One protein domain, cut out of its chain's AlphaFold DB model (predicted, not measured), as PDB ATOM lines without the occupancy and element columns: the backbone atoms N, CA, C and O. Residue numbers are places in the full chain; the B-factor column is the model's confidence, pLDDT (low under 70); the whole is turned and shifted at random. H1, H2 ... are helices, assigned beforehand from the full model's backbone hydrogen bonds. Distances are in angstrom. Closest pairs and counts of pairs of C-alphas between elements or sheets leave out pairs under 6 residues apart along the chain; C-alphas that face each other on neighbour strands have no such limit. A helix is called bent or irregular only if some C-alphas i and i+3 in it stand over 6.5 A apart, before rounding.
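This is residues 4 to 63 of the 66 residues of the protein "DNA topoisomerase 6 subunit A" of Prunus yedoensis var. nudiflora (UniProt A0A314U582). The model is an open, flat-lying U: H1 and H3 side by side make one arm, with H2 at the turn between them, and H5 makes the other arm across an empty gap. The link of residues 35 to 39, with no named element, and the short H4 make the base. The printed part has 60 residues with five named helices, H1 to H5 in order, and no named strand; its class is all helix. It is loose, with a radius of gyration of the C-alphas of 14.4 A, and spans 37 by 26 by 14 A.

H3, residues 22 to 34, measures 18.2 A and begins at C-alpha 22, (8.516, -51.777, -11.364). H1, residues 4 to 14, measures 15.7 A from C-alpha 4 at (31.706, -53.118, -9.531). H2 is residues 16 to 19, and H4 is residues 40 to 45. H5, residues 50 to 62, measures 16.7 A and ends at C-alpha 62, (5.212, -34.394, -3.778). H5 is only just irregular: C-alphas 53 and 56 are 6.9 A apart.

H3 touches H1 at a shallow tilt of 29 degrees, opposite ways; the closest C-alphas, of Leu 13 and Val 25, are 6.4 A apart. H2 and H3 only just touch, only at the corner, with 3 pairs of C-alphas within 8 A, H3 with residues 24 to 25 alone; the closest, of Val 18 and Trp 24, are 6.0 A apart. H3 is apart from H4 and H5. H4 and H5 touch only at the corner, H5 with residues 50 to 51 alone, at a steep tilt of 58 degrees, opposite ways; the closest C-alphas, of Ser 44 and Phe 50, are 6.2 A apart. In H1 and H3 every O i to N i+4 pair is within hydrogen-bond range, in H5 6 of 9, in H4 0 of 2 but 3 of 3 O i to N i+3 pairs; H2 is too short for an i+4 pair.

The C-alphas farthest apart, of Asp 16 and Ala 47, are 38.5 A apart. Residues 45 to 50 stand free, as do residues 56 to 63, of which 56 to 62 belong to H5. The four links are tight, the printed part has no cut, and no printed residue is under 70 in pLDDT.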
ATOM      1  N   ALA A   4      32.347 -52.505 -10.691       96.06
ATOM      2  CA  ALA A   4      31.706 -53.118  -9.531       96.06
ATOM      3  C   ALA A   4      30.300 -52.545  -9.262       96.06
ATOM      4  O   ALA A   4      29.395 -53.287  -8.885       96.06
ATOM      5  N   ASP A   5      30.085 -51.240  -9.494       95.81
ATOM      6  CA  ASP A   5      28.744 -50.640  -9.398       95.81
ATOM      7  C   ASP A   5      27.797 -51.221 -10.474       95.81
ATOM      8  O   ASP A   5      26.614 -51.429 -10.207       95.81
ATOM      9  N   LEU A   6      28.306 -51.488 -11.687       95.75
ATOM     10  CA  LEU A   6      27.540 -52.078 -12.794       95.75
ATOM     11  C   LEU A   6      27.172 -53.540 -12.537       95.75
ATOM     12  O   LEU A   6      26.047 -53.943 -12.828       95.75
ATOM     13  N   GLU A   7      28.111 -54.331 -12.025       96.38
ATOM     14  CA  GLU A   7      27.881 -55.731 -11.658       96.38
ATOM     15  C   GLU A   7      26.848 -55.833 -10.531       96.38
ATOM     16  O   GLU A   7      25.899 -56.611 -10.628       96.38
ATOM     17  N   LEU A   8      26.970 -54.984  -9.505       97.19
ATOM     18  CA  LEU A   8      26.003 -54.922  -8.413       97.19
ATOM     19  C   LEU A   8      24.609 -54.524  -8.907       97.19
ATOM     20  O   LEU A   8      23.622 -55.135  -8.507       97.19
ATOM     21  N   ALA A   9      24.509 -53.525  -9.787       96.06
ATOM     22  CA  ALA A   9      23.228 -53.099 -10.344       96.06
ATOM     23  C   ALA A   9      22.556 -54.205 -11.171       96.06
ATOM     24  O   ALA A   9      21.348 -54.401 -11.067       96.06
ATOM     25  N   GLN A  10      23.331 -54.959 -11.956       95.56
ATOM     26  CA  GLN A  10      22.821 -56.119 -12.689       95.56
ATOM     27  C   GLN A  10      22.346 -57.220 -11.741       95.56
ATOM     28  O   GLN A  10      21.282 -57.786 -11.962       95.56
ATOM     29  N   HIS A  11      23.083 -57.485 -10.661       97.56
ATOM     30  CA  HIS A  11      22.659 -58.454  -9.657       97.56
ATOM     31  C   HIS A  11      21.355 -58.029  -8.968       97.56
ATOM     32  O   HIS A  11      20.434 -58.831  -8.868       97.56
ATOM     33  N   LEU A  12      21.239 -56.755  -8.581       97.31
ATOM     34  CA  LEU A  12      20.027 -56.200  -7.975       97.31
ATOM     35  C   LEU A  12      18.810 -56.278  -8.904       97.31
ATOM     36  O   LEU A  12      17.712 -56.535  -8.429       97.31
ATOM     37  N   LEU A  13      18.983 -56.103 -10.219       97.12
ATOM     38  CA  LEU A  13      17.893 -56.287 -11.188       97.12
ATOM     39  C   LEU A  13      17.358 -57.727 -11.219       97.12
ATOM     40  O   LEU A  13      16.222 -57.936 -11.646       97.12
ATOM     41  N   GLU A  14      18.141 -58.705 -10.760       97.31
ATOM     42  CA  GLU A  14      17.725 -60.104 -10.692       97.31
ATOM     43  C   GLU A  14      17.002 -60.481  -9.393       97.31
ATOM     44  O   GLU A  14      16.334 -61.516  -9.361       97.31
ATOM     45  N   GLU A  15      17.073 -59.640  -8.362       98.06
ATOM     46  CA  GLU A  15      16.472 -59.893  -7.053       98.06
ATOM     47  C   GLU A  15      14.940 -59.756  -7.074       98.06
ATOM     48  O   GLU A  15      14.385 -58.791  -7.609       98.06
ATOM     49  N   ASP A  16      14.242 -60.693  -6.425       97.31
ATOM     50  CA  ASP A  16      12.773 -60.754  -6.435       97.31
ATOM     51  C   ASP A  16      12.133 -59.476  -5.869       97.31
ATOM     52  O   ASP A  16      11.211 -58.926  -6.468       97.31
ATOM     53  N   PHE A  17      12.675 -58.922  -4.779       96.38
ATOM     54  CA  PHE A  17      12.143 -57.696  -4.167       96.38
ATOM     55  C   PHE A  17      12.293 -56.452  -5.058       96.38
ATOM     56  O   PHE A  17      11.533 -55.491  -4.912       96.38
ATOM     57  N   VAL A  18      13.272 -56.449  -5.970       96.94
ATOM     58  CA  VAL A  18      13.444 -55.383  -6.967       96.94
ATOM     59  C   VAL A  18      12.468 -55.608  -8.112       96.94
ATOM     60  O   VAL A  18      11.757 -54.682  -8.492       96.94
ATOM     61  N   LYS A  19      12.363 -56.844  -8.613       96.62
ATOM     62  CA  LYS A  19      11.427 -57.230  -9.685       96.62
ATOM     63  C   LYS A  19       9.961 -56.986  -9.318       96.62
ATOM     64  O   LYS A  19       9.176 -56.597 -10.180       96.62
ATOM     65  N   GLU A  20       9.598 -57.163  -8.049       97.38
ATOM     66  CA  GLU A  20       8.260 -56.869  -7.520       97.38
ATOM     67  C   GLU A  20       7.900 -55.374  -7.561       97.38
ATOM     68  O   GLU A  20       6.720 -55.023  -7.489       97.38
ATOM     69  N   LYS A  21       8.890 -54.481  -7.696       97.38
ATOM     70  CA  LYS A  21       8.725 -53.022  -7.706       97.38
ATOM     71  C   LYS A  21       9.142 -52.440  -9.065       97.38
ATOM     72  O   LYS A  21      10.302 -52.070  -9.246       97.38
ATOM     73  N   PRO A  22       8.203 -52.270 -10.020       96.50
ATOM     74  CA  PRO A  22       8.516 -51.777 -11.364       96.50
ATOM     75  C   PRO A  22       9.258 -50.434 -11.386       96.50
ATOM     76  O   PRO A  22      10.112 -50.215 -12.242       96.50
ATOM     77  N   GLU A  23       8.970 -49.550 -10.428       96.88
ATOM     78  CA  GLU A  23       9.640 -48.250 -10.309       96.88
ATOM     79  C   GLU A  23      11.128 -48.396  -9.953       96.88
ATOM     80  O   GLU A  23      11.965 -47.685 -10.500       96.88
ATOM     81  N   TRP A  24      11.484 -49.380  -9.119       97.62
ATOM     82  CA  TRP A  24      12.879 -49.667  -8.774       97.62
ATOM     83  C   TRP A  24      13.633 -50.234  -9.976       97.62
ATOM     84  O   TRP A  24      14.751 -49.805 -10.260       97.62
ATOM     85  N   VAL A  25      13.004 -51.151 -10.721       97.69
ATOM     86  CA  VAL A  25      13.562 -51.697 -11.969       97.69
ATOM     87  C   VAL A  25      13.829 -50.575 -12.972       97.69
ATOM     88  O   VAL A  25      14.895 -50.542 -13.586       97.69
ATOM     89  N   MET A  26      12.886 -49.643 -13.125       97.38
ATOM     90  CA  MET A  26      13.002 -48.512 -14.046       97.38
ATOM     91  C   MET A  26      14.176 -47.590 -13.690       97.38
ATOM     92  O   MET A  26      15.003 -47.290 -14.558       97.38
ATOM     93  N   GLU A  27      14.284 -47.164 -12.430       96.56
ATOM     94  CA  GLU A  27      15.371 -46.285 -11.979       96.56
ATOM     95  C   GLU A  27      16.736 -46.981 -12.060       96.56
ATOM     96  O   GLU A  27      17.702 -46.416 -12.580       96.56
ATOM     97  N   LEU A  28      16.822 -48.247 -11.639       96.50
ATOM     98  CA  LEU A  28      18.070 -49.010 -11.681       96.50
ATOM     99  C   LEU A  28      18.526 -49.282 -13.124       96.50
ATOM    100  O   LEU A  28      19.704 -49.125 -13.448       96.50
ATOM    101  N   THR A  29      17.589 -49.588 -14.027       96.69
ATOM    102  CA  THR A  29      17.855 -49.699 -15.470       96.69
ATOM    103  C   THR A  29      18.347 -48.368 -16.045       96.69
ATOM    104  O   THR A  29      19.284 -48.337 -16.844       96.69
ATOM    105  N   THR A  30      17.769 -47.244 -15.610       96.75
ATOM    106  CA  THR A  30      18.212 -45.900 -16.013       96.75
ATOM    107  C   THR A  30      19.636 -45.613 -15.530       96.75
ATOM    108  O   THR A  30      20.459 -45.115 -16.306       96.75
ATOM    109  N   MET A  31      19.975 -45.988 -14.293       95.75
ATOM    110  CA  MET A  31      21.333 -45.877 -13.751       95.75
ATOM    111  C   MET A  31      22.343 -46.680 -14.586       95.75
ATOM    112  O   MET A  31      23.385 -46.149 -14.981       95.75
ATOM    113  N   VAL A  32      22.017 -47.933 -14.925       96.06
ATOM    114  CA  VAL A  32      22.866 -48.808 -15.756       96.06
ATOM    115  C   VAL A  32      23.052 -48.238 -17.165       96.06
ATOM    116  O   VAL A  32      24.180 -48.175 -17.660       96.06
ATOM    117  N   ASN A  33      21.975 -47.764 -17.797       96.31
ATOM    118  CA  ASN A  33      22.004 -47.220 -19.157       96.31
ATOM    119  C   ASN A  33      22.798 -45.911 -19.249       96.31
ATOM    120  O   ASN A  33      23.569 -45.707 -20.186       96.31
ATOM    121  N   THR A  34      22.613 -45.014 -18.280       96.38
ATOM    122  CA  THR A  34      23.302 -43.715 -18.255       96.38
ATOM    123  C   THR A  34      24.737 -43.821 -17.749       96.38
ATOM    124  O   THR A  34      25.546 -42.934 -18.030       96.38
ATOM    125  N   ARG A  35      25.060 -44.893 -17.012       95.44
ATOM    126  CA  ARG A  35      26.335 -45.107 -16.312       95.44
ATOM    127  C   ARG A  35      26.707 -43.955 -15.375       95.44
ATOM    128  O   ARG A  35      27.887 -43.640 -15.195       95.44
ATOM    129  N   ARG A  36      25.698 -43.308 -14.787       93.94
ATOM    130  CA  ARG A  36      25.863 -42.166 -13.882       93.94
ATOM    131  C   ARG A  36      25.478 -42.542 -12.459       93.94
ATOM    132  O   ARG A  36      24.459 -43.178 -12.227       93.94
ATOM    133  N   LYS A  37      26.306 -42.091 -11.523       94.69
ATOM    134  CA  LYS A  37      26.075 -42.108 -10.078       94.69
ATOM    135  C   LYS A  37      26.642 -40.803  -9.546       94.69
ATOM    136  O   LYS A  37      27.765 -40.462  -9.914       94.69
ATOM    137  N   GLU A  38      25.880 -40.116  -8.713       93.88
ATOM    138  CA  GLU A  38      26.289 -38.869  -8.074       93.88
ATOM    139  C   GLU A  38      26.076 -38.989  -6.567       93.88
ATOM    140  O   GLU A  38      25.127 -39.634  -6.120       93.88
ATOM    141  N   GLU A  39      26.964 -38.367  -5.800       93.12
ATOM    142  CA  GLU A  39      26.859 -38.307  -4.342       93.12
ATOM    143  C   GLU A  39      25.876 -37.212  -3.916       93.12
ATOM    144  O   GLU A  39      25.665 -36.224  -4.628       93.12
ATOM    145  N   ILE A  40      25.288 -37.339  -2.727       90.81
ATOM    146  CA  ILE A  40      24.326 -36.349  -2.222       90.81
ATOM    147  C   ILE A  40      24.971 -34.969  -2.037       90.81
ATOM    148  O   ILE A  40      24.330 -33.940  -2.263       90.81
ATOM    149  N   GLU A  41      26.266 -34.928  -1.714       89.69
ATOM    150  CA  GLU A  41      27.059 -33.707  -1.619       89.69
ATOM    151  C   GLU A  41      27.162 -32.974  -2.960       89.69
ATOM    152  O   GLU A  41      27.343 -31.757  -2.961       89.69
ATOM    153  N   ALA A  42      26.974 -33.646  -4.103       92.00
ATOM    154  CA  ALA A  42      26.956 -32.985  -5.407       92.00
ATOM    155  C   ALA A  42      25.827 -31.945  -5.505       92.00
ATOM    156  O   ALA A  42      25.983 -30.930  -6.184       92.00
ATOM    157  N   LEU A  43      24.729 -32.111  -4.757       91.69
ATOM    158  CA  LEU A  43      23.652 -31.117  -4.664       91.69
ATOM    159  C   LEU A  43      24.111 -29.798  -4.025       91.69
ATOM    160  O   LEU A  43      23.541 -28.744  -4.317       91.69
ATOM    161  N   SER A  44      25.158 -29.827  -3.196       89.69
ATOM    162  CA  SER A  44      25.731 -28.615  -2.594       89.69
ATOM    163  C   SER A  44      26.441 -27.718  -3.615       89.69
ATOM    164  O   SER A  44      26.599 -26.524  -3.361       89.69
ATOM    165  N   SER A  45      26.802 -28.260  -4.789       88.94
ATOM    166  CA  SER A  45      27.373 -27.482  -5.897       88.94
ATOM    167  C   SER A  45      26.392 -26.458  -6.479       88.94
ATOM    168  O   SER A  45      26.823 -25.437  -7.009       88.94
ATOM    169  N   ILE A  46      25.081 -26.701  -6.341       88.50
ATOM    170  CA  ILE A  46      24.017 -25.765  -6.737       88.50
ATOM    171  C   ILE A  46      23.939 -24.627  -5.714       88.50
ATOM    172  O   ILE A  46      24.012 -23.452  -6.066       88.50
ATOM    173  N   ALA A  47      23.795 -24.986  -4.437       89.81
ATOM    174  CA  ALA A  47      23.900 -24.080  -3.301       89.81
ATOM    175  C   ALA A  47      24.115 -24.884  -2.012       89.81
ATOM    176  O   ALA A  47      23.541 -25.960  -1.844       89.81
ATOM    177  N   PHE A  48      24.847 -24.315  -1.049       90.06
ATOM    178  CA  PHE A  48      25.180 -24.979   0.221       90.06
ATOM    179  C   PHE A  48      23.957 -25.551   0.965       90.06
ATOM    180  O   PHE A  48      24.033 -26.623   1.555       90.06
ATOM    181  N   TYR A  49      22.809 -24.866   0.908       91.81
ATOM    182  CA  TYR A  49      21.572 -25.294   1.570       91.81
ATOM    183  C   TYR A  49      20.524 -25.908   0.625       91.81
ATOM    184  O   TYR A  49      19.392 -26.110   1.059       91.81
ATOM    185  N   PHE A  50      20.869 -26.218  -0.629       94.69
ATOM    186  CA  PHE A  50      19.895 -26.694  -1.621       94.69
ATOM    187  C   PHE A  50      19.206 -27.997  -1.192       94.69
ATOM    188  O   PHE A  50      17.984 -28.112  -1.273       94.69
ATOM    189  N   PHE A  51      19.966 -28.965  -0.668       93.69
ATOM    190  CA  PHE A  51      19.392 -30.224  -0.192       93.69
ATOM    191  C   PHE A  51      18.335 -30.024   0.917       93.69
ATOM    192  O   PHE A  51      17.184 -30.412   0.702       93.69
ATOM    193  N   PRO A  52      18.659 -29.397   2.070       94.44
ATOM    194  CA  PRO A  52      17.703 -29.268   3.170       94.44
ATOM    195  C   PRO A  52      16.587 -28.241   2.930       94.44
ATOM    196  O   PRO A  52      15.540 -28.357   3.562       94.44
ATOM    197  N   ARG A  53      16.789 -27.223   2.078       95.12
ATOM    198  CA  ARG A  53      15.799 -26.145   1.882       95.12
ATOM    199  C   ARG A  53      14.890 -26.343   0.680       95.12
ATOM    200  O   ARG A  53      13.733 -25.948   0.755       95.12
ATOM    201  N   ASP A  54      15.389 -26.956  -0.388       94.25
ATOM    202  CA  ASP A  54      14.672 -27.020  -1.660       94.25
ATOM    203  C   ASP A  54      14.390 -28.464  -2.069       94.25
ATOM    204  O   ASP A  54      13.228 -28.854  -2.178       94.25
ATOM    205  N   TYR A  55      15.434 -29.275  -2.257       94.81
ATOM    206  CA  TYR A  55      15.300 -30.622  -2.819       94.81
ATOM    207  C   TYR A  55      14.472 -31.550  -1.920       94.81
ATOM    208  O   TYR A  55      13.467 -32.113  -2.358       94.81
ATOM    209  N   PHE A  56      14.862 -31.686  -0.649       94.88
ATOM    210  CA  PHE A  56      14.214 -32.615   0.273       94.88
ATOM    211  C   PHE A  56      12.764 -32.217   0.604       94.88
ATOM    212  O   PHE A  56      11.882 -33.070   0.470       94.88
ATOM    213  N   PRO A  57      12.449 -30.944   0.937       96.56
ATOM    214  CA  PRO A  57      11.062 -30.529   1.154       96.56
ATOM    215  C   PRO A  57      10.168 -30.735  -0.074       96.56
ATOM    216  O   PRO A  57       9.012 -31.138   0.073       96.56
ATOM    217  N   GLN A  58      10.690 -30.506  -1.285       96.81
ATOM    218  CA  GLN A  58       9.940 -30.746  -2.518       96.81
ATOM    219  C   GLN A  58       9.634 -32.229  -2.728       96.81
ATOM    220  O   GLN A  58       8.481 -32.560  -3.012       96.81
ATOM    221  N   LYS A  59      10.623 -33.117  -2.553       96.38
ATOM    222  CA  LYS A  59      10.410 -34.569  -2.645       96.38
ATOM    223  C   LYS A  59       9.375 -35.062  -1.638       96.38
ATOM    224  O   LYS A  59       8.477 -35.815  -2.005       96.38
ATOM    225  N   MET A  60       9.443 -34.564  -0.402       97.25
ATOM    226  CA  MET A  60       8.487 -34.917   0.648       97.25
ATOM    227  C   MET A  60       7.066 -34.446   0.333       97.25
ATOM    228  O   MET A  60       6.118 -35.220   0.427       97.25
ATOM    229  N   THR A  61       6.917 -33.188  -0.086       97.38
ATOM    230  CA  THR A  61       5.606 -32.599  -0.397       97.38
ATOM    231  C   THR A  61       4.931 -33.304  -1.572       97.38
ATOM    232  O   THR A  61       3.714 -33.469  -1.575       97.38
ATOM    233  N   ARG A  62       5.714 -33.719  -2.574       97.25
ATOM    234  CA  ARG A  62       5.212 -34.394  -3.778       97.25
ATOM    235  C   ARG A  62       5.003 -35.894  -3.608       97.25
ATOM    236  O   ARG A  62       4.459 -36.511  -4.513       97.25
ATOM    237  N   GLN A  63       5.435 -36.461  -2.486       95.38
ATOM    238  CA  GLN A  63       5.509 -37.907  -2.302       95.38
ATOM    239  C   GLN A  63       6.341 -38.612  -3.386       95.38
ATOM    240  O   GLN A  63       6.014 -39.704  -3.831       95.38
TER     241      GLN A  63